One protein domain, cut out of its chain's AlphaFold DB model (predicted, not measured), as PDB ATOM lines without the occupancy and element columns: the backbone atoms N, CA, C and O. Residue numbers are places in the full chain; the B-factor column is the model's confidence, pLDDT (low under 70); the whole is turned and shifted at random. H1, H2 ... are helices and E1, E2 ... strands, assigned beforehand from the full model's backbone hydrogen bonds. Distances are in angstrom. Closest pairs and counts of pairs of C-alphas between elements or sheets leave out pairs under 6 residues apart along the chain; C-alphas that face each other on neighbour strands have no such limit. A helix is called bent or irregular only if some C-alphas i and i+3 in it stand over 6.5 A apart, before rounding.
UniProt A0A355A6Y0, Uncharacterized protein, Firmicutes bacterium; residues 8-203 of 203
ATOM      1  N   ARG A   8     188.144 104.096  86.241       70.69
ATOM      2  CA  ARG A   8     188.840 104.621  85.060       70.69
ATOM      3  C   ARG A   8     189.590 103.519  84.321       70.69
ATOM      4  O   ARG A   8     189.486 103.449  83.100       70.69
ATOM      5  N   SER A   9     190.297 102.648  85.039       78.88
ATOM      6  CA  SER A   9     190.939 101.466  84.454       78.88
ATOM      7  C   SER A   9     189.913 100.523  83.825       78.88
ATOM      8  O   SER A   9     190.045 100.181  82.651       78.88
ATOM      9  N   THR A  10     188.826 100.196  84.532       81.19
ATOM     10  CA  THR A  10     187.763  99.325  83.997       81.19
ATOM     11  C   THR A  10     187.124  99.897  82.731       81.19
ATOM     12  O   THR A  10     186.972  99.179  81.742       81.19
ATOM     13  N   LEU A  11     186.793 101.194  82.716       78.56
ATOM     14  CA  LEU A  11     186.232 101.863  81.537       78.56
ATOM     15  C   LEU A  11     187.248 101.964  80.394       78.56
ATOM     16  O   LEU A  11     186.882 101.769  79.237       78.56
ATOM     17  N   SER A  12     188.531 102.191  80.694       79.81
ATOM     18  CA  SER A  12     189.584 102.195  79.674       79.81
ATOM     19  C   SER A  12     189.744 100.821  79.019       79.81
ATOM     20  O   SER A  12     189.821 100.752  77.790       79.81
ATOM     21  N   ILE A  13     189.730  99.744  79.815       84.12
ATOM     22  CA  ILE A  13     189.738  98.354  79.333       84.12
ATOM     23  C   ILE A  13     188.489  98.080  78.489       84.12
ATOM     24  O   ILE A  13     188.590  97.472  77.425       84.12
ATOM     25  N   GLY A  14     187.318  98.544  78.935       85.69
ATOM     26  CA  GLY A  14     186.069  98.452  78.178       85.69
ATOM     27  C   GLY A  14     186.172  99.124  76.809       85.69
ATOM     28  O   GLY A  14     185.848  98.503  75.800       85.69
ATOM     29  N   ALA A  15     186.708 100.345  76.756       84.88
ATOM     30  CA  ALA A  15     186.907 101.071  75.507       84.88
ATOM     31  C   ALA A  15     187.892 100.367  74.558       84.88
ATOM     32  O   ALA A  15     187.639 100.292  73.359       84.88
ATOM     33  N   GLU A  16     188.985  99.798  75.081       85.62
ATOM     34  CA  GLU A  16     189.909  98.994  74.267       85.62
ATOM     35  C   GLU A  16     189.237  97.736  73.707       85.62
ATOM     36  O   GLU A  16     189.425  97.402  72.540       85.62
ATOM     37  N   ARG A  17     188.407  97.055  74.506       88.88
ATOM     38  CA  ARG A  17     187.626  95.904  74.032       88.88
ATOM     39  C   ARG A  17     186.635  96.293  72.940       88.88
ATOM     40  O   ARG A  17     186.500  95.549  71.976       88.88
ATOM     41  N   MET A  18     185.974  97.446  73.060       90.56
ATOM     42  CA  MET A  18     185.077  97.946  72.011       90.56
ATOM     43  C   MET A  18     185.830  98.231  70.708       90.56
ATOM     44  O   MET A  18     185.324  97.899  69.640       90.56
ATOM     45  N   GLN A  19     187.051  98.768  70.786       89.00
ATOM     46  CA  GLN A  19     187.902  98.942  69.609       89.00
ATOM     47  C   GLN A  19     188.245  97.600  68.945       89.00
ATOM     48  O   GLN A  19     188.099  97.481  67.733       89.00
ATOM     49  N   TYR A  20     188.620  96.573  69.716       89.38
ATOM     50  CA  TYR A  20     188.873  95.241  69.145       89.38
ATOM     51  C   TYR A  20     187.630  94.644  68.477       89.38
ATOM     52  O   TYR A  20     187.731  94.088  67.389       89.38
ATOM     53  N   ILE A  21     186.449  94.815  69.080       93.19
ATOM     54  CA  ILE A  21     185.180  94.380  68.476       93.19
ATOM     55  C   ILE A  21     184.917  95.116  67.154       93.19
ATOM     56  O   ILE A  21     184.424  94.515  66.200       93.19
ATOM     57  N   PHE A  22     185.248  96.407  67.073       93.62
ATOM     58  CA  PHE A  22     185.135  97.161  65.827       93.62
ATOM     59  C   PHE A  22     186.102  96.644  64.752       93.62
ATOM     60  O   PHE A  22     185.701  96.458  63.604       93.62
ATOM     61  N   ASP A  23     187.349  96.341  65.108       91.19
ATOM     62  CA  ASP A  23     188.309  95.766  64.161       91.19
ATOM     63  C   ASP A  23     187.866  94.369  63.676       91.19
ATOM     64  O   ASP A  23     187.955  94.072  62.478       91.19
ATOM     65  N   ASP A  24     187.293  93.548  64.564       93.88
ATOM     66  CA  ASP A  24     186.685  92.256  64.217       93.88
ATOM     67  C   ASP A  24     185.479  92.424  63.280       93.88
ATOM     68  O   ASP A  24     185.341  91.677  62.305       93.88
ATOM     69  N   LEU A  25     184.627  93.433  63.504       96.44
ATOM     70  CA  LEU A  25     183.526  93.771  62.594       96.44
ATOM     71  C   LEU A  25     184.053  94.047  61.179       96.44
ATOM     72  O   LEU A  25     183.490  93.546  60.199       96.44
ATOM     73  N   ILE A  26     185.148  94.799  61.051       95.25
ATOM     74  CA  ILE A  26     185.764  95.072  59.748       95.25
ATOM     75  C   ILE A  26     186.337  93.793  59.128       95.25
ATOM     76  O   ILE A  26     186.122  93.530  57.940       95.25
ATOM     77  N   PHE A  27     187.018  92.961  59.918       94.62
ATOM     78  CA  PHE A  27     187.542  91.676  59.454       94.62
ATOM     79  C   PHE A  27     186.432  90.752  58.926       94.62
ATOM     80  O   PHE A  27     186.559  90.180  57.834       94.62
ATOM     81  N   HIS A  28     185.327  90.628  59.663       96.25
ATOM     82  CA  HIS A  28     184.182  89.816  59.258       96.25
ATOM     83  C   HIS A  28     183.462  90.400  58.043       96.25
ATOM     84  O   HIS A  28     183.064  89.643  57.158       96.25
ATOM     85  N   THR A  29     183.377  91.727  57.940       97.25
ATOM     86  CA  THR A  29     182.831  92.407  56.759       97.25
ATOM     87  C   THR A  29     183.642  92.080  55.505       97.25
ATOM     88  O   THR A  29     183.082  91.678  54.489       97.25
ATOM     89  N   ILE A  30     184.972  92.179  55.576       96.44
ATOM     90  CA  ILE A  30     185.859  91.818  54.461       96.44
ATOM     91  C   ILE A  30     185.686  90.344  54.078       96.44
ATOM     92  O   ILE A  30     185.584  90.019  52.897       96.44
ATOM     93  N   SER A  31     185.603  89.459  55.073       97.00
ATOM     94  CA  SER A  31     185.406  88.024  54.846       97.00
ATOM     95  C   SER A  31     184.070  87.734  54.152       97.00
ATOM     96  O   SER A  31     184.025  86.943  53.213       97.00
ATOM     97  N   LEU A  32     182.989  88.413  54.555       97.06
ATOM     98  CA  LEU A  32     181.689  88.331  53.885       97.06
ATOM     99  C   LEU A  32     181.788  88.756  52.414       97.06
ATOM    100  O   LEU A  32     181.245  88.075  51.542       97.06
ATOM    101  N   MET A  33     182.505  89.847  52.127       96.81
ATOM    102  CA  MET A  33     182.709  90.299  50.750       96.81
ATOM    103  C   MET A  33     183.523  89.297  49.927       96.81
ATOM    104  O   MET A  33     183.205  89.077  48.761       96.81
ATOM    105  N   ASP A  34     184.521  88.640  50.519       96.88
ATOM    106  CA  ASP A  34     185.275  87.572  49.852       96.88
ATOM    107  C   ASP A  34     184.415  86.342  49.548       96.88
ATOM    108  O   ASP A  34     184.506  85.796  48.448       96.88
ATOM    109  N   TYR A  35     183.530  85.937  50.463       96.44
ATOM    110  CA  TYR A  35     182.571  84.863  50.185       96.44
ATOM    111  C   TYR A  35     181.601  85.227  49.060       96.44
ATOM    112  O   TYR A  35     181.322  84.395  48.195       96.44
ATOM    113  N   LEU A  36     181.119  86.474  49.030       96.00
ATOM    114  CA  LEU A  36     180.309  86.970  47.919       96.00
ATOM    115  C   LEU A  36     181.111  86.976  46.606       96.00
ATOM    116  O   LEU A  36     180.578  86.605  45.562       96.00
ATOM    117  N   GLY A  37     182.398  87.325  46.675       96.88
ATOM    118  CA  GLY A  37     183.358  87.200  45.581       96.88
ATOM    119  C   GLY A  37     183.378  85.795  44.987       96.88
ATOM    120  O   GLY A  37     183.126  85.620  43.795       96.88
ATOM    121  N   ASN A  38     183.589  84.795  45.845       96.56
ATOM    122  CA  ASN A  38     183.640  83.387  45.455       96.56
ATOM    123  C   ASN A  38     182.318  82.909  44.843       96.56
ATOM    124  O   ASN A  38     182.330  82.184  43.850       96.56
ATOM    125  N   LEU A  39     181.173  83.332  45.393       94.94
ATOM    126  CA  LEU A  39     179.857  82.997  44.841       94.94
ATOM    127  C   LEU A  39     179.690  83.548  43.419       94.94
ATOM    128  O   LEU A  39     179.261  82.828  42.518       94.94
ATOM    129  N   ILE A  40     180.048  84.813  43.195       95.25
ATOM    130  CA  ILE A  40     179.954  85.435  41.869       95.25
ATOM    131  C   ILE A  40     180.959  84.797  40.905       95.25
ATOM    132  O   ILE A  40     180.617  84.520  39.756       95.25
ATOM    133  N   GLY A  41     182.180  84.522  41.370       95.00
ATOM    134  CA  GLY A  41     183.193  83.799  40.606       95.00
ATOM    135  C   GLY A  41     182.700  82.423  40.164       95.00
ATOM    136  O   GLY A  41     182.836  82.066  38.994       95.00
ATOM    137  N   PHE A  42     182.037  81.683  41.052       94.56
ATOM    138  CA  PHE A  42     181.428  80.400  40.724       94.56
ATOM    139  C   PHE A  42     180.359  80.550  39.633       94.56
ATOM    140  O   PHE A  42     180.429  79.870  38.611       94.56
ATOM    141  N   ILE A  43     179.427  81.489  39.806       92.25
ATOM    142  CA  ILE A  43     178.302  81.704  38.886       92.25
ATOM    143  C   ILE A  43     178.768  82.131  37.485       92.25
ATOM    144  O   ILE A  43     178.295  81.591  36.487       92.25
ATOM    145  N   TYR A  44     179.659  83.122  37.394       91.56
ATOM    146  CA  TYR A  44     179.978  83.792  36.125       91.56
ATOM    147  C   TYR A  44     181.292  83.329  35.491       91.56
ATOM    148  O   TYR A  44     181.532  83.592  34.310       91.56
ATOM    149  N   LYS A  45     182.167  82.673  36.260       89.94
ATOM    150  CA  LYS A  45     183.516  82.289  35.819       89.94
ATOM    151  C   LYS A  45     183.878  80.835  36.110       89.94
ATOM    152  O   LYS A  45     184.951  80.413  35.686       89.94
ATOM    153  N   ASN A  46     183.015  80.079  36.794       90.88
ATOM    154  CA  ASN A  46     183.328  78.742  37.295       90.88
ATOM    155  C   ASN A  46     184.611  78.720  38.164       90.88
ATOM    156  O   ASN A  46     185.406  77.785  38.094       90.88
ATOM    157  N   ASP A  47     184.821  79.774  38.965       91.44
ATOM    158  CA  ASP A  47     185.971  79.937  39.865       91.44
ATOM    159  C   ASP A  47     185.507  80.196  41.307       91.44
ATOM    160  O   ASP A  47     184.979  81.261  41.622       91.44
ATOM    161  N   MET A  48     185.724  79.222  42.195       90.12
ATOM    162  CA  MET A  48     185.314  79.296  43.604       90.12
ATOM    163  C   MET A  48     186.326  79.996  44.526       90.12
ATOM    164  O   MET A  48     186.051  80.133  45.715       90.12
ATOM    165  N   ASN A  49     187.487  80.417  44.016       92.81
ATOM    166  CA  ASN A  49     188.551  81.033  44.820       92.81
ATOM    167  C   ASN A  49     188.710  82.538  44.549       92.81
ATOM    168  O   ASN A  49     189.687  83.161  44.985       92.81
ATOM    169  N   LEU A  50     187.765  83.128  43.816       94.06
ATOM    170  CA  LEU A  50     187.826  84.519  43.401       94.06
ATOM    171  C   LEU A  50     187.386  85.475  44.519       94.06
ATOM    172  O   LEU A  50     186.238  85.906  44.585       94.06
ATOM    173  N   LYS A  51     188.346  85.880  45.354       96.00
ATOM    174  CA  LYS A  51     188.178  86.953  46.351       96.00
ATOM    175  C   LYS A  51     187.653  88.252  45.740       96.00
ATOM    176  O   LYS A  51     187.885  88.525  44.559       96.00
ATOM    177  N   TRP A  52     187.048  89.113  46.562       97.12
ATOM    178  CA  TRP A  52     186.403  90.349  46.098       97.12
ATOM    179  C   TRP A  52     187.340  91.242  45.273       97.12
ATOM    180  O   TRP A  52     186.965  91.725  44.211       97.12
ATOM    181  N   THR A  53     188.592  91.404  45.702       96.06
ATOM    182  CA  THR A  53     189.590  92.212  44.976       96.06
ATOM    183  C   THR A  53     189.966  91.623  43.612       96.06
ATOM    184  O   THR A  53     190.290  92.355  42.678       96.06
ATOM    185  N   GLY A  54     189.933  90.296  43.465       95.75
ATOM    186  CA  GLY A  54     190.109  89.621  42.176       95.75
ATOM    187  C   GLY A  54     188.862  89.736  41.299       95.75
ATOM    188  O   GLY A  54     188.969  89.911  40.080       95.75
ATOM    189  N   LEU A  55     187.683  89.693  41.925       96.62
ATOM    190  CA  LEU A  55     186.404  89.909  41.265       96.62
ATOM    191  C   LEU A  55     186.304  91.333  40.703       96.62
ATOM    192  O   LEU A  55     185.981  91.484  39.527       96.62
ATOM    193  N   SER A  56     186.629  92.364  41.488       97.00
ATOM    194  CA  SER A  56     186.549  93.760  41.042       97.00
ATOM    195  C   SER A  56     187.518  94.058  39.900       97.00
ATOM    196  O   SER A  56     187.130  94.672  38.905       97.00
ATOM    197  N   LYS A  57     188.738  93.507  39.956       96.25
ATOM    198  CA  LYS A  57     189.687  93.532  38.832       96.25
ATOM    199  C   LYS A  57     189.119  92.854  37.586       96.25
ATOM    200  O   LYS A  57     189.190  93.429  36.505       96.25
ATOM    201  N   SER A  58     188.529  91.667  37.737       95.62
ATOM    202  CA  SER A  58     187.890  90.954  36.623       95.62
ATOM    203  C   SER A  58     186.712  91.731  36.033       95.62
ATOM    204  O   SER A  58     186.532  91.715  34.825       95.62
ATOM    205  N   ALA A  59     185.917  92.409  36.859       96.25
ATOM    206  CA  ALA A  59     184.790  93.211  36.396       96.25
ATOM    207  C   ALA A  59     185.254  94.444  35.603       96.25
ATOM    208  O   ALA A  59     184.612  94.822  34.627       96.25
ATOM    209  N   ASN A  60     186.372  95.054  36.009       95.31
ATOM    210  CA  ASN A  60     186.914  96.264  35.389       95.31
ATOM    211  C   ASN A  60     187.737  95.994  34.111       95.31
ATOM    212  O   ASN A  60     187.929  96.888  33.287       95.31
ATOM    213  N   ASP A  61     188.235  94.771  33.933       95.62
ATOM    214  CA  ASP A  61     188.992  94.366  32.750       95.62
ATOM    215  C   ASP A  61     188.061  94.023  31.576       95.62
ATOM    216  O   ASP A  61     187.395  92.990  31.569       95.62
ATOM    217  N   LYS A  62     188.070  94.868  30.538       93.62
ATOM    218  CA  LYS A  62     187.236  94.724  29.330       93.62
ATOM    219  C   LYS A  62     187.492  93.442  28.531       93.62
ATOM    220  O   LYS A  62     186.683  93.097  27.677       93.62
ATOM    221  N   THR A  63     188.619  92.768  28.752       93.19
ATOM    222  CA  THR A  63     188.930  91.486  28.097       93.19
ATOM    223  C   THR A  63     188.352  90.287  28.853       93.19
ATOM    224  O   THR A  63     188.287  89.178  28.326       93.19
ATOM    225  N   ASN A  64     187.896  90.504  30.087       92.69
ATOM    226  CA  ASN A  64     187.343  89.483  30.956       92.69
ATOM    227  C   ASN A  64     185.866  89.238  30.640       92.69
ATOM    228  O   ASN A  64     185.098  90.191  30.492       92.69
ATOM    229  N   SER A  65     185.436  87.973  30.645       90.44
ATOM    230  CA  SER A  65     184.028  87.610  30.419       90.44
ATOM    231  C   SER A  65     183.074  88.282  31.409       90.44
ATOM    232  O   SER A  65     181.954  88.616  31.035       90.44
ATOM    233  N   LEU A  66     183.525  88.532  32.647       92.44
ATOM    234  CA  LEU A  66     182.710  89.174  33.676       92.44
ATOM    235  C   LEU A  66     182.296  90.603  33.290       92.44
ATOM    236  O   LEU A  66     181.186  91.015  33.612       92.44
ATOM    237  N   SER A  67     183.156  91.343  32.585       93.19
ATOM    238  CA  SER A  67     182.942  92.762  32.258       93.19
ATOM    239  C   SER A  67     181.729  93.025  31.356       93.19
ATOM    240  O   SER A  67     181.190  94.130  31.355       93.19
ATOM    241  N   GLY A  68     181.269  92.008  30.617       90.38
ATOM    242  CA  GLY A  68     180.088  92.099  29.755       90.38
ATOM    243  C   GLY A  68     178.750  91.970  30.488       90.38
ATOM    244  O   GLY A  68     177.705  92.215  29.886       90.38
ATOM    245  N   PHE A  69     178.753  91.581  31.766       92.31
ATOM    246  CA  PHE A  69     177.535  91.377  32.551       92.31
ATOM    247  C   PHE A  69     177.112  92.641  33.302       92.31
ATOM    248  O   PHE A  69     177.938  93.486  33.658       92.31
ATOM    249  N   LYS A  70     175.815  92.761  33.616       92.50
ATOM    250  CA  LYS A  70     175.293  93.936  34.337       92.50
ATOM    251  C   LYS A  70     175.911  94.044  35.727       92.50
ATOM    252  O   LYS A  70     176.241  95.147  36.172       92.50
ATOM    253  N   ILE A  71     176.140  92.895  36.367       95.06
ATOM    254  CA  ILE A  71     176.747  92.806  37.696       95.06
ATOM    255  C   ILE A  71     178.138  93.450  37.770       95.06
ATOM    256  O   ILE A  71     178.503  93.960  38.826       95.06
ATOM    257  N   ALA A  72     178.893  93.519  36.664       96.19
ATOM    258  CA  ALA A  72     180.213  94.149  36.647       96.19
ATOM    259  C   ALA A  72     180.154  95.614  37.095       96.19
ATOM    260  O   ALA A  72     180.961  96.049  37.915       96.19
ATOM    261  N   SER A  73     179.150  96.360  36.624       95.94
ATOM    262  CA  SER A  73     178.958  97.763  37.007       95.94
ATOM    263  C   SER A  73     178.656  97.928  38.502       95.94
ATOM    264  O   SER A  73     179.176  98.846  39.140       95.94
ATOM    265  N   ILE A  74     177.879  97.004  39.077       96.81
ATOM    266  CA  ILE A  74     177.552  96.978  40.507       96.81
ATOM    267  C   ILE A  74     178.795  96.656  41.336       96.81
ATOM    268  O   ILE A  74     179.062  97.353  42.311       96.81
ATOM    269  N   ILE A  75     179.589  95.663  40.917       97.12
ATOM    270  CA  ILE A  75     180.845  95.287  41.580       97.12
ATOM    271  C   ILE A  75     181.815  96.467  41.584       97.12
ATOM    272  O   ILE A  75     182.308  96.830  42.646       97.12
ATOM    273  N   ILE A  76     182.057  97.099  40.429       96.81
ATOM    274  CA  ILE A  76     182.987  98.235  40.308       96.81
ATOM    275  C   ILE A  76     182.557  99.388  41.218       96.81
ATOM    276  O   ILE A  76     183.379  99.951  41.940       96.81
ATOM    277  N   ARG A  77     181.265  99.737  41.203       95.62
ATOM    278  CA  ARG A  77     180.718 100.800  42.053       95.62
ATOM    279  C   ARG A  77     180.873 100.461  43.535       95.62
ATOM    280  O   ARG A  77     181.372 101.283  44.294       95.62
ATOM    281  N   ASN A  78     180.471  99.259  43.943       95.75
ATOM    282  CA  ASN A  78     180.532  98.832  45.339       95.75
ATOM    283  C   ASN A  78     181.982  98.703  45.840       95.75
ATOM    284  O   ASN A  78     182.263  99.027  46.991       95.75
ATOM    285  N   ASP A  79     182.908  98.273  44.984       96.44
ATOM    286  CA  ASP A  79     184.333  98.222  45.304       96.44
ATOM    287  C   ASP A  79     184.890  99.626  45.539       96.44
ATOM    288  O   ASP A  79     185.424  99.908  46.612       96.44
ATOM    289  N   ARG A  80     184.674 100.528  44.574       93.19
ATOM    290  CA  ARG A  80     185.153 101.913  44.623       93.19
ATOM    291  C   ARG A  80     184.568 102.698  45.791       93.19
ATOM    292  O   ARG A  80     185.289 103.459  46.420       93.19
ATOM    293  N   ASP A  81     183.271 102.558  46.040       91.31
ATOM    294  CA  ASP A  81     182.557 103.401  47.002       91.31
ATOM    295  C   ASP A  81     182.590 102.828  48.428       91.31
ATOM    296  O   ASP A  81     182.154 103.499  49.373       91.31
ATOM    297  N   TRP A  82     183.023 101.572  48.596       93.88
ATOM    298  CA  TRP A  82     182.977 100.896  49.887       93.88
ATOM    299  C   TRP A  82     184.114  99.902  50.126       93.88
ATOM    300  O   TRP A  82     184.953 100.127  50.997       93.88
ATOM    301  N   VAL A  83     184.133  98.785  49.399       95.25
ATOM    302  CA  VAL A  83     184.882  97.595  49.833       95.25
ATOM    303  C   VAL A  83     186.394  97.808  49.777       95.25
ATOM    304  O   VAL A  83     187.097  97.370  50.688       95.25
ATOM    305  N   ALA A  84     186.901  98.533  48.777       95.12
ATOM    306  CA  ALA A  84     188.325  98.852  48.675       95.12
ATOM    307  C   ALA A  84     188.831  99.610  49.918       95.12
ATOM    308  O   ALA A  84     189.900  99.303  50.442       95.12
ATOM    309  N   HIS A  85     188.018 100.515  50.470       93.19
ATOM    310  CA  HIS A  85     188.379 101.293  51.658       93.19
ATOM    311  C   HIS A  85     188.534 100.434  52.919       93.19
ATOM    312  O   HIS A  85     189.361 100.741  53.778       93.19
ATOM    313  N   LEU A  86     187.772  99.341  53.029       93.75
ATOM    314  CA  LEU A  86     187.928  98.380  54.123       93.75
ATOM    315  C   LEU A  86     189.265  97.646  54.037       93.75
ATOM    316  O   LEU A  86     189.937  97.460  55.053       93.75
ATOM    317  N   TYR A  87     189.662  97.249  52.827       93.25
ATOM    318  CA  TYR A  87     190.960  96.623  52.587       93.25
ATOM    319  C   TYR A  87     192.116  97.569  52.919       93.25
ATOM    320  O   TYR A  87     193.061  97.151  53.594       93.25
ATOM    321  N   ASP A  88     192.014  98.839  52.525       91.50
ATOM    322  CA  ASP A  88     193.015  99.868  52.830       91.50
ATOM    323  C   ASP A  88     193.135 100.123  54.342       91.50
ATOM    324  O   ASP A  88     194.243 100.184  54.894       91.50
ATOM    325  N   TYR A  89     191.999 100.210  55.044       90.94
ATOM    326  CA  TYR A  89     191.981 100.326  56.503       90.94
ATOM    327  C   TYR A  89     192.614  99.105  57.176       90.94
ATOM    328  O   TYR A  89     193.525  99.255  57.990       90.94
ATOM    329  N   ARG A  90     192.215  97.886  56.793       89.38
ATOM    330  CA  ARG A  90     192.780  96.654  57.360       89.38
ATOM    331  C   ARG A  90     194.282  96.537  57.102       89.38
ATOM    332  O   ARG A  90     195.020  96.119  57.991       89.38
ATOM    333  N   SER A  91     194.745  96.905  55.907       88.94
ATOM    334  CA  SER A  91     196.178  96.952  55.604       88.94
ATOM    335  C   SER A  91     196.893  97.936  56.534       88.94
ATOM    336  O   SER A  91     197.925  97.589  57.110       88.94
ATOM    337  N   SER A  92     196.303  99.111  56.769       85.56
ATOM    338  CA  SER A  92     196.838 100.099  57.711       85.56
ATOM    339  C   SER A  92     196.950  99.530  59.134       85.56
ATOM    340  O   SER A  92     198.007  99.655  59.744       85.56
ATOM    341  N   LEU A  93     195.928  98.836  59.641       82.00
ATOM    342  CA  LEU A  93     195.965  98.227  60.979       82.00
ATOM    343  C   LEU A  93     197.071  97.175  61.152       82.00
ATOM    344  O   LEU A  93     197.668  97.073  62.219       82.00
ATOM    345  N   ILE A  94     197.359  96.390  60.110       80.06
ATOM    346  CA  ILE A  94     198.422  95.370  60.156       80.06
ATOM    347  C   ILE A  94     199.810  96.027  60.203       80.06
ATOM    348  O   ILE A  94     200.731  95.492  60.822       80.06
ATOM    349  N   HIS A  95     199.972  97.179  59.546       73.25
ATOM    350  CA  HIS A  95     201.257  97.870  59.431       73.25
ATOM    351  C   HIS A  95     201.535  98.864  60.566       73.25
ATOM    352  O   HIS A  95     202.698  99.053  60.927       73.25
ATOM    353  N   TYR A  96     200.507  99.487  61.142       62.75
ATOM    354  CA  TYR A  96     200.655 100.485  62.200       62.75
ATOM    355  C   TYR A  96     200.250  99.893  63.559       62.75
ATOM    356  O   TYR A  96     199.119  99.461  63.766       62.75
ATOM    357  N   LYS A  97     201.193  99.868  64.511       55.59
ATOM    358  CA  LYS A  97     200.962  99.418  65.893       55.59
ATOM    359  C   LYS A  97     199.952 100.351  66.580       55.59
ATOM    360  O   LYS A  97     200.330 101.454  66.948       55.59
ATOM    361  N   LYS A  98     198.728  99.845  66.775       59.91
ATOM    362  CA  LYS A  98     197.612 100.393  67.573       59.91
ATOM    363  C   LYS A  98     197.216 101.828  67.180       59.91
ATOM    364  O   LYS A  98     197.858 102.795  67.570       59.91
ATOM    365  N   ASP A  99     196.125 101.957  66.428       67.25
ATOM    366  CA  ASP A  99     195.475 103.256  66.216       67.25
ATOM    367  C   ASP A  99     194.829 103.676  67.545       67.25
ATOM    368  O   ASP A  99     193.754 103.194  67.891       67.25
ATOM    369  N   GLU A 100     195.528 104.455  68.373       68.94
ATOM    370  CA  GLU A 100     194.981 104.891  69.660       68.94
ATOM    371  C   GLU A 100     193.775 105.804  69.438       68.94
ATOM    372  O   GLU A 100     193.853 106.846  68.787       68.94
ATOM    373  N   VAL A 101     192.640 105.400  70.002       78.38
ATOM    374  CA  VAL A 101     191.372 106.100  69.832       78.38
ATOM    375  C   VAL A 101     191.161 107.088  70.982       78.38
ATOM    376  O   VAL A 101     191.211 106.670  72.145       78.38
ATOM    377  N   PRO A 102     190.883 108.378  70.704       80.94
ATOM    378  CA  PRO A 102     190.491 109.336  71.731       80.94
ATOM    379  C   PRO A 102     189.257 108.874  72.516       80.94
ATOM    380  O   PRO A 102     188.264 108.426  71.940       80.94
ATOM    381  N   LYS A 103     189.310 109.010  73.844       82.06
ATOM    382  CA  LYS A 103     188.223 108.649  74.765       82.06
ATOM    383  C   LYS A 103     187.834 109.887  75.568       82.06
ATOM    384  O   LYS A 103     188.705 110.525  76.161       82.06
ATOM    385  N   ARG A 104     186.546 110.214  75.614       80.88
ATOM    386  CA  ARG A 104     185.990 111.282  76.456       80.88
ATOM    387  C   ARG A 104     184.995 110.666  77.429       80.88
ATOM    388  O   ARG A 104     184.227 109.789  77.053       80.88
ATOM    389  N   MET A 105     185.054 111.096  78.683       78.50
ATOM    390  CA  MET A 105     184.172 110.609  79.735       78.50
ATOM    391  C   MET A 105     183.542 111.792  80.454       78.50
ATOM    392  O   MET A 105     184.264 112.664  80.945       78.50
ATOM    393  N   GLU A 106     182.220 111.781  80.550       79.50
ATOM    394  CA  GLU A 106     181.439 112.784  81.265       79.50
ATOM    395  C   GLU A 106     180.674 112.138  82.425       79.50
ATOM    396  O   GLU A 106     180.214 110.996  82.348       79.50
ATOM    397  N   PHE A 107     180.593 112.866  83.540       77.12
ATOM    398  CA  PHE A 107     179.898 112.436  84.749       77.12
ATOM    399  C   PHE A 107     178.637 113.276  84.896       77.12
ATOM    400  O   PHE A 107     178.721 114.479  85.149       77.12
ATOM    401  N   ILE A 108     177.481 112.638  84.757       79.88
ATOM    402  CA  ILE A 108     176.184 113.305  84.834       79.88
ATOM    403  C   ILE A 108     175.518 112.877  86.139       79.88
ATOM    404  O   ILE A 108     175.317 111.690  86.392       79.88
ATOM    405  N   PHE A 109     175.201 113.853  86.988       79.00
ATOM    406  CA  PHE A 109     174.456 113.626  88.223       79.00
ATOM    407  C   PHE A 109     172.987 113.967  87.992       79.00
ATOM    408  O   PHE A 109     172.631 115.134  87.827       79.00
ATOM    409  N   GLU A 110     172.131 112.952  87.999       82.38
ATOM    410  CA  GLU A 110     170.682 113.110  87.892       82.38
ATOM    411  C   GLU A 110     170.008 112.963  89.260       82.38
ATOM    412  O   GLU A 110     170.525 112.306  90.163       82.38
ATOM    413  N   ASN A 111     168.815 113.550  89.400       77.19
ATOM    414  CA  ASN A 111     167.916 113.340  90.542       77.19
ATOM    415  C   ASN A 111     168.528 113.644  91.923       77.19
ATOM    416  O   ASN A 111     168.224 112.981  92.913       77.19
ATOM    417  N   MET A 112     169.326 114.714  92.008       72.62
ATOM    418  CA  MET A 112     170.030 115.160  93.224       72.62
ATOM    419  C   MET A 112     169.139 115.377  94.465       72.62
ATOM    420  O   MET A 112     169.664 115.481  95.569       72.62
ATOM    421  N   GLN A 113     167.814 115.478  94.304       73.62
ATOM    422  CA  GLN A 113     166.857 115.738  95.388       73.62
ATOM    423  C   GLN A 113     166.126 114.489  95.912       73.62
ATOM    424  O   GLN A 113     165.472 114.581  96.947       73.62
ATOM    425  N   GLN A 114     166.200 113.348  95.217       79.56
ATOM    426  CA  GLN A 114     165.509 112.110  95.605       79.56
ATOM    427  C   GLN A 114     166.529 110.990  95.830       79.56
ATOM    428  O   GLN A 114     167.075 110.856  96.921       79.56
ATOM    429  N   GLU A 115     166.829 110.233  94.776       76.31
ATOM    430  CA  GLU A 115     167.899 109.244  94.732       76.31
ATOM    431  C   GLU A 115     168.923 109.695  93.685       76.31
ATOM    432  O   GLU A 115     168.667 109.561  92.483       76.31
ATOM    433  N   PRO A 116     170.063 110.277  94.103       74.81
ATOM    434  CA  PRO A 116     171.067 110.755  93.168       74.81
ATOM    435  C   PRO A 116     171.614 109.590  92.341       74.81
ATOM    436  O   PRO A 116     172.154 108.620  92.878       74.81
ATOM    437  N   LYS A 117     171.500 109.708  91.018       77.62
ATOM    438  CA  LYS A 117     172.007 108.735  90.052       77.62
ATOM    439  C   LYS A 117     173.242 109.308  89.374       77.62
ATOM    440  O   LYS A 117     173.187 110.380  88.777       77.62
ATOM    441  N   LEU A 118     174.352 108.580  89.454       77.38
ATOM    442  CA  LEU A 118     175.546 108.879  88.672       77.38
ATOM    443  C   LEU A 118     175.467 108.132  87.339       77.38
ATOM    444  O   LEU A 118     175.427 106.901  87.319       77.38
ATOM    445  N   ILE A 119     175.453 108.877  86.240       78.81
ATOM    446  CA  ILE A 119     175.553 108.356  84.878       78.81
ATOM    447  C   ILE A 119     176.957 108.647  84.354       78.81
ATOM    448  O   ILE A 119     177.490 109.745  84.519       78.81
ATOM    449  N   PHE A 120     177.545 107.632  83.730       76.25
ATOM    450  CA  PHE A 120     178.812 107.731  83.025       76.25
ATOM    451  C   PHE A 120     178.500 107.740  81.539       76.25
ATOM    452  O   PHE A 120     177.992 106.744  81.023       76.25
ATOM    453  N   ASP A 121     178.803 108.848  80.874       80.62
ATOM    454  CA  ASP A 121     178.776 108.896  79.421       80.62
ATOM    455  C   ASP A 121     180.199 108.683  78.899       80.62
ATOM    456  O   ASP A 121     181.123 109.420  79.257       80.62
ATOM    457  N   LEU A 122     180.393 107.613  78.129       83.81
ATOM    458  CA  LEU A 122     181.681 107.229  77.566       83.81
ATOM    459  C   LEU A 122     181.608 107.374  76.052       83.81
ATOM    460  O   LEU A 122     181.066 106.520  75.352       83.81
ATOM    461  N   HIS A 123     182.254 108.414  75.551       88.06
ATOM    462  CA  HIS A 123     182.448 108.613  74.131       88.06
ATOM    463  C   HIS A 123     183.794 108.022  73.701       88.06
ATOM    464  O   HIS A 123     184.862 108.417  74.180       88.06
ATOM    465  N   ILE A 124     183.739 107.077  72.769       90.31
ATOM    466  CA  ILE A 124     184.908 106.496  72.109       90.31
ATOM    467  C   ILE A 124     184.881 107.008  70.679       90.31
ATOM    468  O   ILE A 124     183.925 106.723  69.964       90.31
ATOM    469  N   ALA A 125     185.898 107.764  70.277       90.44
ATOM    470  CA  ALA A 125     185.957 108.335  68.938       90.44
ATOM    471  C   ALA A 125     186.127 107.251  67.857       90.44
ATOM    472  O   ALA A 125     186.391 106.081  68.133       90.44
ATOM    473  N   VAL A 126     186.007 107.634  66.592       90.75
ATOM    474  CA  VAL A 126     186.321 106.736  65.471       90.75
ATOM    475  C   VAL A 126     187.836 106.725  65.212       90.75
ATOM    476  O   VAL A 126     188.426 107.810  65.181       90.75
ATOM    477  N   PRO A 127     188.473 105.560  64.964       89.56
ATOM    478  CA  PRO A 127     189.903 105.479  64.675       89.56
ATOM    479  C   PRO A 127     190.308 106.405  63.522       89.56
ATOM    480  O   PRO A 127     189.644 106.460  62.480       89.56
ATOM    481  N   TYR A 128     191.408 107.140  63.685       86.50
ATOM    482  CA  TYR A 128     191.842 108.121  62.690       86.50
ATOM    483  C   TYR A 128     192.153 107.460  61.344       86.50
ATOM    484  O   TYR A 128     191.809 107.987  60.280       86.50
ATOM    485  N   THR A 129     192.768 106.278  61.373       88.06
ATOM    486  CA  THR A 129     193.072 105.529  60.152       88.06
ATOM    487  C   THR A 129     191.803 105.061  59.444       88.06
ATOM    488  O   THR A 129     191.785 105.040  58.211       88.06
ATOM    489  N   PHE A 130     190.720 104.773  60.176       90.00
ATOM    490  CA  PHE A 130     189.418 104.476  59.573       90.00
ATOM    491  C   PHE A 130     188.875 105.707  58.849       90.00
ATOM    492  O   PHE A 130     188.606 105.642  57.651       90.00
ATOM    493  N   GLN A 131     188.812 106.856  59.529       88.88
ATOM    494  CA  GLN A 131     188.319 108.104  58.931       88.88
ATOM    495  C   GLN A 131     189.124 108.516  57.687       88.88
ATOM    496  O   GLN A 131     188.569 109.023  56.710       88.88
ATOM    497  N   LYS A 132     190.442 108.288  57.703       87.56
ATOM    498  CA  LYS A 132     191.340 108.594  56.584       87.56
ATOM    499  C   LYS A 132     191.076 107.714  55.357       87.56
ATOM    500  O   LYS A 132     191.097 108.231  54.238       87.56
ATOM    501  N   ASN A 133     190.877 106.411  55.559       89.00
ATOM    502  CA  ASN A 133     190.703 105.446  54.470       89.00
ATOM    503  C   ASN A 133     189.255 105.404  53.957       89.00
ATOM    504  O   ASN A 133     189.035 105.269  52.756       89.00
ATOM    505  N   VAL A 134     188.271 105.600  54.834       88.25
ATOM    506  CA  VAL A 134     186.837 105.551  54.518       88.25
ATOM    507  C   VAL A 134     186.284 106.973  54.400       88.25
ATOM    508  O   VAL A 134     185.572 107.482  55.265       88.25
ATOM    509  N   LYS A 135     186.632 107.657  53.304       81.19
ATOM    510  CA  LYS A 135     186.247 109.067  53.098       81.19
ATOM    511  C   LYS A 135     184.736 109.290  53.044       81.19
ATOM    512  O   LYS A 135     184.286 110.359  53.438       81.19
ATOM    513  N   SER A 136     183.975 108.302  52.575       83.75
ATOM    514  CA  SER A 136     182.510 108.349  52.546       83.75
ATOM    515  C   SER A 136     181.912 108.456  53.949       83.75
ATOM    516  O   SER A 136     181.016 109.262  54.149       83.75
ATOM    517  N   PHE A 137     182.479 107.766  54.942       87.06
ATOM    518  CA  PHE A 137     182.087 107.950  56.341       87.06
ATOM    519  C   PHE A 137     182.357 109.385  56.820       87.06
ATOM    520  O   PHE A 137     181.492 110.024  57.406       87.06
ATOM    521  N   SER A 138     183.536 109.933  56.504       80.69
ATOM    522  CA  SER A 138     183.896 111.313  56.879       80.69
ATOM    523  C   SER A 138     183.047 112.397  56.198       80.69
ATOM    524  O   SER A 138     183.175 113.562  56.559       80.69
ATOM    525  N   ALA A 139     182.259 112.051  55.176       82.44
ATOM    526  CA  ALA A 139     181.327 112.975  54.536       82.44
ATOM    527  C   ALA A 139     179.968 113.018  55.255       82.44
ATOM    528  O   ALA A 139     179.304 114.051  55.223       82.44
ATOM    529  N   ASP A 140     179.587 111.919  55.911       83.12
ATOM    530  CA  ASP A 140     178.291 111.766  56.579       83.12
ATOM    531  C   ASP A 140     178.327 112.214  58.052       83.12
ATOM    532  O   ASP A 140     177.277 112.456  58.645       83.12
ATOM    533  N   PHE A 141     179.520 112.332  58.649       86.06
ATOM    534  CA  PHE A 141     179.693 112.618  60.075       86.06
ATOM    535  C   PHE A 141     180.734 113.703  60.354       86.06
ATOM    536  O   PHE A 141     181.764 113.796  59.680       86.06
ATOM    537  N   ASP A 142     180.509 114.467  61.426       80.81
ATOM    538  CA  ASP A 142     181.549 115.304  62.020       80.81
ATOM    539  C   ASP A 142     182.601 114.416  62.704       80.81
ATOM    540  O   ASP A 142     182.300 113.613  63.589       80.81
ATOM    541  N   LYS A 143     183.862 114.585  62.299       73.75
ATOM    542  CA  LYS A 143     185.008 113.810  62.789       73.75
ATOM    543  C   LYS A 143     185.235 113.918  64.295       73.75
ATOM    544  O   LYS A 143     185.870 113.021  64.851       73.75
ATOM    545  N   GLN A 144     184.806 115.015  64.921       74.62
ATOM    546  CA  GLN A 144     185.015 115.257  66.352       74.62
ATOM    547  C   GLN A 144     183.888 114.701  67.230       74.62
ATOM    548  O   GLN A 144     184.124 114.457  68.413       74.62
ATOM    549  N   GLU A 145     182.707 114.488  66.648       83.62
ATOM    550  CA  GLU A 145     181.491 114.063  67.353       83.62
ATOM    551  C   GLU A 145     181.128 112.598  67.075       83.62
ATOM    552  O   GLU A 145     180.406 111.982  67.853       83.62
ATOM    553  N   ALA A 146     181.624 112.013  65.980       90.06
ATOM    554  CA  ALA A 146     181.321 110.632  65.624       90.06
ATOM    555  C   ALA A 146     181.901 109.637  66.635       90.06
ATOM    556  O   ALA A 146     183.108 109.623  66.906       90.06
ATOM    557  N   SER A 147     181.048 108.745  67.132       92.00
ATOM    558  CA  SER A 147     181.458 107.656  68.012       92.00
ATOM    559  C   SER A 147     181.817 106.385  67.236       92.00
ATOM    560  O   SER A 147     181.394 106.156  66.100       92.00
ATOM    561  N   LEU A 148     182.562 105.492  67.884       92.50
ATOM    562  CA  LEU A 148     182.862 104.152  67.381       92.50
ATOM    563  C   LEU A 148     181.582 103.357  67.067       92.50
ATOM    564  O   LEU A 148     181.564 102.561  66.127       92.50
ATOM    565  N   LEU A 149     180.503 103.591  67.822       92.06
ATOM    566  CA  LEU A 149     179.203 102.969  67.580       92.06
ATOM    567  C   LEU A 149     178.561 103.489  66.285       92.06
ATOM    568  O   LEU A 149     178.007 102.696  65.523       92.06
ATOM    569  N   ASP A 150     178.684 104.786  65.996       93.75
ATOM    570  CA  ASP A 150     178.214 105.368  64.732       93.75
ATOM    571  C   ASP A 150     178.952 104.755  63.544       93.75
ATOM    572  O   ASP A 150     178.325 104.329  62.570       93.75
ATOM    573  N   ALA A 151     180.278 104.613  63.653       94.50
ATOM    574  CA  ALA A 151     181.076 103.926  62.646       94.50
ATOM    575  C   ALA A 151     180.646 102.462  62.472       94.50
ATOM    576  O   ALA A 151     180.467 102.016  61.340       94.50
ATOM    577  N   ALA A 152     180.424 101.719  63.561       96.00
ATOM    578  CA  ALA A 152     179.977 100.326  63.497       96.00
ATOM    579  C   ALA A 152     178.614 100.179  62.797       96.00
ATOM    580  O   ALA A 152     178.443  99.331  61.911       96.00
ATOM    581  N   ASN A 153     177.654 101.042  63.143       95.62
ATOM    582  CA  ASN A 153     176.339 101.083  62.504       95.62
ATOM    583  C   ASN A 153     176.450 101.432  61.018       95.62
ATOM    584  O   ASN A 153     175.827 100.783  60.174       95.62
ATOM    585  N   TRP A 154     177.273 102.424  60.681       95.12
ATOM    586  CA  TRP A 154     177.475 102.845  59.301       95.12
ATOM    587  C   TRP A 154     178.131 101.743  58.455       95.12
ATOM    588  O   TRP A 154     177.616 101.417  57.385       95.12
ATOM    589  N   VAL A 155     179.192 101.093  58.958       96.31
ATOM    590  CA  VAL A 155     179.858  99.936  58.319       96.31
ATOM    591  C   VAL A 155     178.844  98.829  58.037       96.31
ATOM    592  O   VAL A 155     178.778  98.299  56.923       96.31
ATOM    593  N   THR A 156     178.020  98.502  59.034       96.69
ATOM    594  CA  THR A 156     177.002  97.451  58.931       96.69
ATOM    595  C   THR A 156     175.968  97.796  57.862       96.69
ATOM    596  O   THR A 156     175.722  97.002  56.952       96.69
ATOM    597  N   ASN A 157     175.413  99.008  57.902       95.50
ATOM    598  CA  ASN A 157     174.419  99.465  56.932       95.50
ATOM    599  C   ASN A 157     174.984  99.511  55.509       95.50
ATOM    600  O   ASN A 157     174.334  99.049  54.568       95.50
ATOM    601  N   ARG A 158     176.214 100.007  55.338       94.81
ATOM    602  CA  ARG A 158     176.868 100.076  54.027       94.81
ATOM    603  C   ARG A 158     177.120  98.684  53.451       94.81
ATOM    604  O   ARG A 158     176.869  98.459  52.265       94.81
ATOM    605  N   THR A 159     177.522  97.742  54.299       96.44
ATOM    606  CA  THR A 159     177.707  96.331  53.937       96.44
ATOM    607  C   THR A 159     176.399  95.679  53.516       96.44
ATOM    608  O   THR A 159     176.348  95.052  52.460       96.44
ATOM    609  N   ILE A 160     175.322  95.871  54.284       96.62
ATOM    610  CA  ILE A 160     173.997  95.334  53.949       96.62
ATOM    611  C   ILE A 160     173.515  95.884  52.604       96.62
ATOM    612  O   ILE A 160     173.034  95.113  51.775       96.62
ATOM    613  N   THR A 161     173.664  97.187  52.356       95.38
ATOM    614  CA  THR A 161     173.292  97.800  51.071       95.38
ATOM    615  C   THR A 161     174.107  97.220  49.917       95.38
ATOM    616  O   THR A 161     173.532  96.781  48.925       95.38
ATOM    617  N   CYS A 162     175.432  97.133  50.067       95.56
ATOM    618  CA  CYS A 162     176.317  96.527  49.070       95.56
ATOM    619  C   CYS A 162     175.914  95.078  48.745       95.56
ATOM    620  O   CYS A 162     175.815  94.696  47.576       95.56
ATOM    621  N   PHE A 163     175.640  94.279  49.779       95.31
ATOM    622  CA  PHE A 163     175.222  92.889  49.632       95.31
ATOM    623  C   PHE A 163     173.867  92.782  48.920       95.31
ATOM    624  O   PHE A 163     173.745  92.042  47.944       95.31
ATOM    625  N   LYS A 164     172.869  93.566  49.353       96.12
ATOM    626  CA  LYS A 164     171.529  93.605  48.743       96.12
ATOM    627  C   LYS A 164     171.580  93.993  47.271       96.12
ATOM    628  O   LYS A 164     170.981  93.297  46.459       96.12
ATOM    629  N   ASP A 165     172.313  95.048  46.926       95.50
ATOM    630  CA  ASP A 165     172.451  95.506  45.540       95.50
ATOM    631  C   ASP A 165     173.062  94.422  44.649       95.50
ATOM    632  O   ASP A 165     172.615  94.197  43.524       95.50
ATOM    633  N   THR A 166     174.068  93.720  45.172       95.25
ATOM    634  CA  THR A 166     174.758  92.661  44.436       95.25
ATOM    635  C   THR A 166     173.853  91.445  44.237       95.25
ATOM    636  O   THR A 166     173.693  90.985  43.109       95.25
ATOM    637  N   VAL A 167     173.210  90.952  45.300       94.00
ATOM    638  CA  VAL A 167     172.303  89.792  45.231       94.00
ATOM    639  C   VAL A 167     171.080  90.086  44.370       94.00
ATOM    640  O   VAL A 167     170.704  89.250  43.554       94.00
ATOM    641  N   LYS A 168     170.498  91.284  44.486       95.56
ATOM    642  CA  LYS A 168     169.388  91.713  43.633       95.56
ATOM    643  C   LYS A 168     169.780  91.686  42.155       95.56
ATOM    644  O   LYS A 168     169.031  91.167  41.339       95.56
ATOM    645  N   CYS A 169     170.968  92.187  41.815       95.44
ATOM    646  CA  CYS A 169     171.454  92.139  40.438       95.44
ATOM    647  C   CYS A 169     171.657  90.698  39.945       95.44
ATOM    648  O   CYS A 169     171.375  90.415  38.784       95.44
ATOM    649  N   ILE A 170     172.145  89.789  40.801       93.94
ATOM    650  CA  ILE A 170     172.280  88.365  40.459       93.94
ATOM    651  C   ILE A 170     170.908  87.763  40.149       93.94
ATOM    652  O   ILE A 170     170.752  87.119  39.115       93.94
ATOM    653  N   ASP A 171     169.927  87.986  41.021       93.69
ATOM    654  CA  ASP A 171     168.565  87.470  40.866       93.69
ATOM    655  C   ASP A 171     167.918  87.967  39.564       93.69
ATOM    656  O   ASP A 171     167.509  87.168  38.722       93.69
ATOM    657  N   GLU A 172     167.944  89.282  39.328       94.06
ATOM    658  CA  GLU A 172     167.396  89.899  38.114       94.06
ATOM    659  C   GLU A 172     168.058  89.381  36.825       94.06
ATOM    660  O   GLU A 172     167.422  89.348  35.767       94.06
ATOM    661  N   GLU A 173     169.332  88.981  36.880       91.31
ATOM    662  CA  GLU A 173     170.064  88.510  35.706       91.31
ATOM    663  C   GLU A 173     169.958  86.997  35.467       91.31
ATOM    664  O   GLU A 173     169.979  86.553  34.312       91.31
ATOM    665  N   LEU A 174     169.875  86.194  36.531       89.75
ATOM    666  CA  LEU A 174     169.902  84.732  36.443       89.75
ATOM    667  C   LEU A 174     168.518  84.102  36.446       89.75
ATOM    668  O   LEU A 174     168.316  83.138  35.707       89.75
ATOM    669  N   THR A 175     167.571  84.620  37.228       91.12
ATOM    670  CA  THR A 175     166.250  84.000  37.395       91.12
ATOM    671  C   THR A 175     165.538  83.782  36.054       91.12
ATOM    672  O   THR A 175     165.169  82.639  35.767       91.12
ATOM    673  N   PRO A 176     165.485  84.765  35.130       92.44
ATOM    674  CA  PRO A 176     164.891  84.544  33.811       92.44
ATOM    675  C   PRO A 176     165.610  83.463  32.983       92.44
ATOM    676  O   PRO A 176     164.969  82.697  32.262       92.44
ATOM    677  N   LYS A 177     166.946  83.377  33.086       90.31
ATOM    678  CA  LYS A 177     167.762  82.393  32.350       90.31
ATOM    679  C   LYS A 177     167.524  80.977  32.881       90.31
ATOM    680  O   LYS A 177     167.387  80.039  32.097       90.31
ATOM    681  N   VAL A 178     167.453  80.829  34.204       89.94
ATOM    682  CA  VAL A 178     167.179  79.549  34.874       89.94
ATOM    683  C   VAL A 178     165.771  79.066  34.538       89.94
ATOM    684  O   VAL A 178     165.605  77.919  34.128       89.94
ATOM    685  N   GLU A 179     164.763  79.934  34.627       92.25
ATOM    686  CA  GLU A 179     163.382  79.582  34.283       92.25
ATOM    687  C   GLU A 179     163.227  79.156  32.821       92.25
ATOM    688  O   GLU A 179     162.559  78.158  32.532       92.25
ATOM    689  N   ALA A 180     163.855  79.883  31.890       93.62
ATOM    690  CA  ALA A 180     163.858  79.519  30.476       93.62
ATOM    691  C   ALA A 180     164.482  78.131  30.271       93.62
ATOM    692  O   ALA A 180     163.892  77.271  29.613       93.62
ATOM    693  N   ARG A 181     165.625  77.874  30.917       92.62
ATOM    694  CA  ARG A 181     166.316  76.589  30.813       92.62
ATOM    695  C   ARG A 181     165.510  75.432  31.403       92.62
ATOM    696  O   ARG A 181     165.473  74.351  30.818       92.62
ATOM    697  N   LEU A 182     164.839  75.642  32.535       91.50
ATOM    698  CA  LEU A 182     163.966  74.635  33.141       91.50
ATOM    699  C   LEU A 182     162.770  74.305  32.239       91.50
ATOM    700  O   LEU A 182     162.438  73.130  32.076       91.50
ATOM    701  N   LYS A 183     162.167  75.314  31.593       93.06
ATOM    702  CA  LYS A 183     161.092  75.108  30.607       93.06
ATOM    703  C   LYS A 183     161.570  74.296  29.404       93.06
ATOM    704  O   LYS A 183     160.867  73.382  28.981       93.06
ATOM    705  N   GLU A 184     162.761  74.581  28.879       93.94
ATOM    706  CA  GLU A 184     163.360  73.794  27.789       93.94
ATOM    707  C   GLU A 184     163.550  72.323  28.177       93.94
ATOM    708  O   GLU A 184     163.165  71.431  27.421       93.94
ATOM    709  N   ILE A 185     164.109  72.068  29.366       93.06
ATOM    710  CA  ILE A 185     164.340  70.709  29.878       93.06
ATOM    711  C   ILE A 185     163.012  69.966  30.043       93.06
ATOM    712  O   ILE A 185     162.885  68.826  29.593       93.06
ATOM    713  N   TYR A 186     162.009  70.618  30.637       92.19
ATOM    714  CA  TYR A 186     160.680  70.040  30.811       92.19
ATOM    715  C   TYR A 186     160.031  69.692  29.465       92.19
ATOM    716  O   TYR A 186     159.568  68.568  29.271       92.19
ATOM    717  N   ASN A 187     160.047  70.622  28.507       91.88
ATOM    718  CA  ASN A 187     159.461  70.406  27.185       91.88
ATOM    719  C   ASN A 187     160.154  69.265  26.430       91.88
ATOM    720  O   ASN A 187     159.474  68.437  25.823       91.88
ATOM    721  N   LYS A 188     161.489  69.185  26.511       91.38
ATOM    722  CA  LYS A 188     162.265  68.085  25.928       91.38
ATOM    723  C   LYS A 188     161.862  66.738  26.531       91.38
ATOM    724  O   LYS A 188     161.556  65.810  25.787       91.38
ATOM    725  N   HIS A 189     161.775  66.655  27.858       89.19
ATOM    726  CA  HIS A 189     161.371  65.431  28.549       89.19
ATOM    727  C   HIS A 189     159.942  64.993  28.180       89.19
ATOM    728  O   HIS A 189     159.687  63.816  27.929       89.19
ATOM    729  N   MET A 190     159.006  65.944  28.088       88.50
ATOM    730  CA  MET A 190     157.625  65.657  27.688       88.50
ATOM    731  C   MET A 190     157.515  65.199  26.228       88.50
ATOM    732  O   MET A 190     156.669  64.359  25.920       88.50
ATOM    733  N   TYR A 191     158.357  65.723  25.331       83.88
ATOM    734  CA  TYR A 191     158.429  65.267  23.942       83.88
ATOM    735  C   TYR A 191     158.959  63.828  23.846       83.88
ATOM    736  O   TYR A 191     158.318  62.986  23.220       83.88
ATOM    737  N   GLU A 192     160.075  63.527  24.515       87.06
ATOM    738  CA  GLU A 192     160.687  62.188  24.532       87.06
ATOM    739  C   GLU A 192     159.728  61.127  25.089       87.06
ATOM    740  O   GLU A 192     159.595  60.043  24.518       87.06
ATOM    741  N   LYS A 193     158.979  61.463  26.148       84.94
ATOM    742  CA  LYS A 193     157.953  60.579  26.714       84.94
ATOM    743  C   LYS A 193     156.833  60.266  25.713       84.94
ATOM    744  O   LYS A 193     156.449  59.110  25.568       84.94
ATOM    745  N   ARG A 194     156.327  61.279  25.000       79.81
ATOM    746  CA  ARG A 194     155.262  61.101  23.995       79.81
ATOM    747  C   ARG A 194     155.727  60.293  22.784       79.81
ATOM    748  O   ARG A 194     154.944  59.506  22.265       79.81
ATOM    749  N   ALA A 195     156.973  60.480  22.347       75.06
ATOM    750  CA  ALA A 195     157.554  59.704  21.253       75.06
ATOM    751  C   ALA A 195     157.659  58.212  21.618       75.06
ATOM    752  O   ALA A 195     157.174  57.368  20.872       75.06
ATOM    753  N   GLY A 196     158.163  57.892  22.817       73.25
ATOM    754  CA  GLY A 196     158.241  56.504  23.290       73.25
ATOM    755  C   GLY A 196     156.874  55.831  23.485       73.25
ATOM    756  O   GLY A 196     156.720  54.648  23.193       73.25
ATOM    757  N   GLU A 197     155.857  56.575  23.934       73.25
ATOM    758  CA  GLU A 197     154.479  56.067  24.051       73.25
ATOM    759  C   GLU A 197     153.805  55.828  22.685       73.25
ATOM    760  O   GLU A 197     152.929  54.966  22.580       73.25
ATOM    761  N   ALA A 198     154.184  56.580  21.648       66.12
ATOM    762  CA  ALA A 198     153.685  56.392  20.286       66.12
ATOM    763  C   ALA A 198     154.318  55.164  19.611       66.12
ATOM    764  O   ALA A 198     153.603  54.381  18.985       66.12
ATOM    765  N   ASP A 199     155.622  54.953  19.800       66.38
ATOM    766  CA  ASP A 199     156.330  53.784  19.268       66.38
ATOM    767  C   ASP A 199     155.834  52.480  19.918       66.38
ATOM    768  O   ASP A 199     155.559  51.501  19.223       66.38
ATOM    769  N   ALA A 200     155.579  52.489  21.233       64.44
ATOM    770  CA  ALA A 200     155.041  51.335  21.963       64.44
ATOM    771  C   ALA A 200     153.601  50.944  21.574       64.44
ATOM    772  O   ALA A 200     153.171  49.837  21.880       64.44
ATOM    773  N   LYS A 201     152.837  51.835  20.925       62.75
ATOM    774  CA  LYS A 201     151.481  51.540  20.418       62.75
ATOM    775  C   LYS A 201     151.464  51.021  18.979       62.75
ATOM    776  O   LYS A 201     150.433  50.512  18.548       62.75
ATOM    777  N   ASN A 202     152.569  51.172  18.251       56.78
ATOM    778  CA  ASN A 202     152.725  50.723  16.865       56.78
ATOM    779  C   ASN A 202     153.501  49.394  16.747       56.78
ATOM    780  O   ASN A 202     153.803  48.976  15.629       56.78
ATOM    781  N   THR A 203     153.819  48.750  17.877       51.84
ATOM    782  CA  THR A 203     154.453  47.421  17.963       51.84
ATOM    783  C   THR A 203     153.468  46.417  18.546       51.84
ATOM    784  O   THR A 203     153.483  45.252  18.092       51.84
TER     785      THR A 203
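AT A GLANCE: This is residues 8 to 203 of the 203 residues of an uncharacterized protein of Firmicutes bacterium (UniProt A0A355A6Y0). Two long helices, H1 and H7a, run side by side the same way, and the bent helix H4 folds back over them, H4a alongside H7a and H4b crossing H1. The short H2 and H3 pack on the last part of H1; at the opposite end the strand hairpin E1 E2 lies near the first part of H1, its tip residues 111 to 116 sticking out, while residues 175 to 203 make a long free arm. The printed part has 196 residues with seven named helices and two named strands, in the order H1 H2 H3 H4 E1 E2 H5 H6 H7; the class is mostly helix, and the sheet E1 - E2 is antiparallel. The whole is extended, with a radius of gyration of the C-alphas of 26.2 A and spans of 102 by 48 by 26 A; without the stretches that stand free the body spans 63 by 32 by 24 A.

HOW THE PARTS SIT: H1, residues 8 to 45, touches H2, residues 52 to 60, at a steep tilt of 45 degrees, closest at the C-alphas of Gly 37 and Trp 52, 4.4 A. H3, residues 65 to 68, touches H1 with Leu 66 closest to Tyr 44, C-alphas 6.5 A apart. H4, residues 70 to 95, was assigned as one helix by its hydrogen bonds but is bent, C-alphas 81 and 84 being 7.5 A apart; its arms are H4a, residues 70 to 81, and H4b, residues 84 to 95. H4b touches H1 at a steep tilt of 50 degrees, opposite ways, the C-alphas of Ile 26 and Leu 86 closest at 6.9 A. E1, residues 103 to 110, and E2, residues 117 to 124, form an antiparallel hairpin, with N 104 and O 123 within hydrogen-bond range at 2.8 A. H5, residues 128 to 133, touches H4b, C-alphas of His 85 and Asn 133 closest at 5.5 A. H6, residues 137 to 140, and H5 touch only at the corner, and only just, with 3 pairs of C-alphas within 8 A. H7, residues 148 to 199, also one helix by its hydrogen bonds, is bent, C-alphas 173 and 176 being 6.8 A apart, with arms H7a, residues 148 to 173, and H7b, residues 176 to 199. H7a touches H1 at a shallow tilt of 11 degrees, the same way, C-alphas of Phe 22 and Ala 152 closest at 6.5 A. Every O i to N i+4 pair is within hydrogen-bond range in H1, H2, H4b, H5, H7a and H7b, and 7 of 8 in H4a; H3 and H6 are too short for one.

IN THESE COORDINATES: H1 begins at C-alpha 8 (188.840, 104.621, 85.060) and is 54.3 A long. H7a is 37.6 A long and H7b 35.1 A, ending at C-alpha 199 (156.330, 53.784, 19.268). E1 is 22.4 A long and E2 22.2 A.

THE WHOLE: The C-alphas of Gln 113 and Thr 203 are the two farthest apart, 104.0 A. The printed part has no cut, and none of its links is long. Confidence is low, under 70, at residues 96 to 100 and 198 to 203.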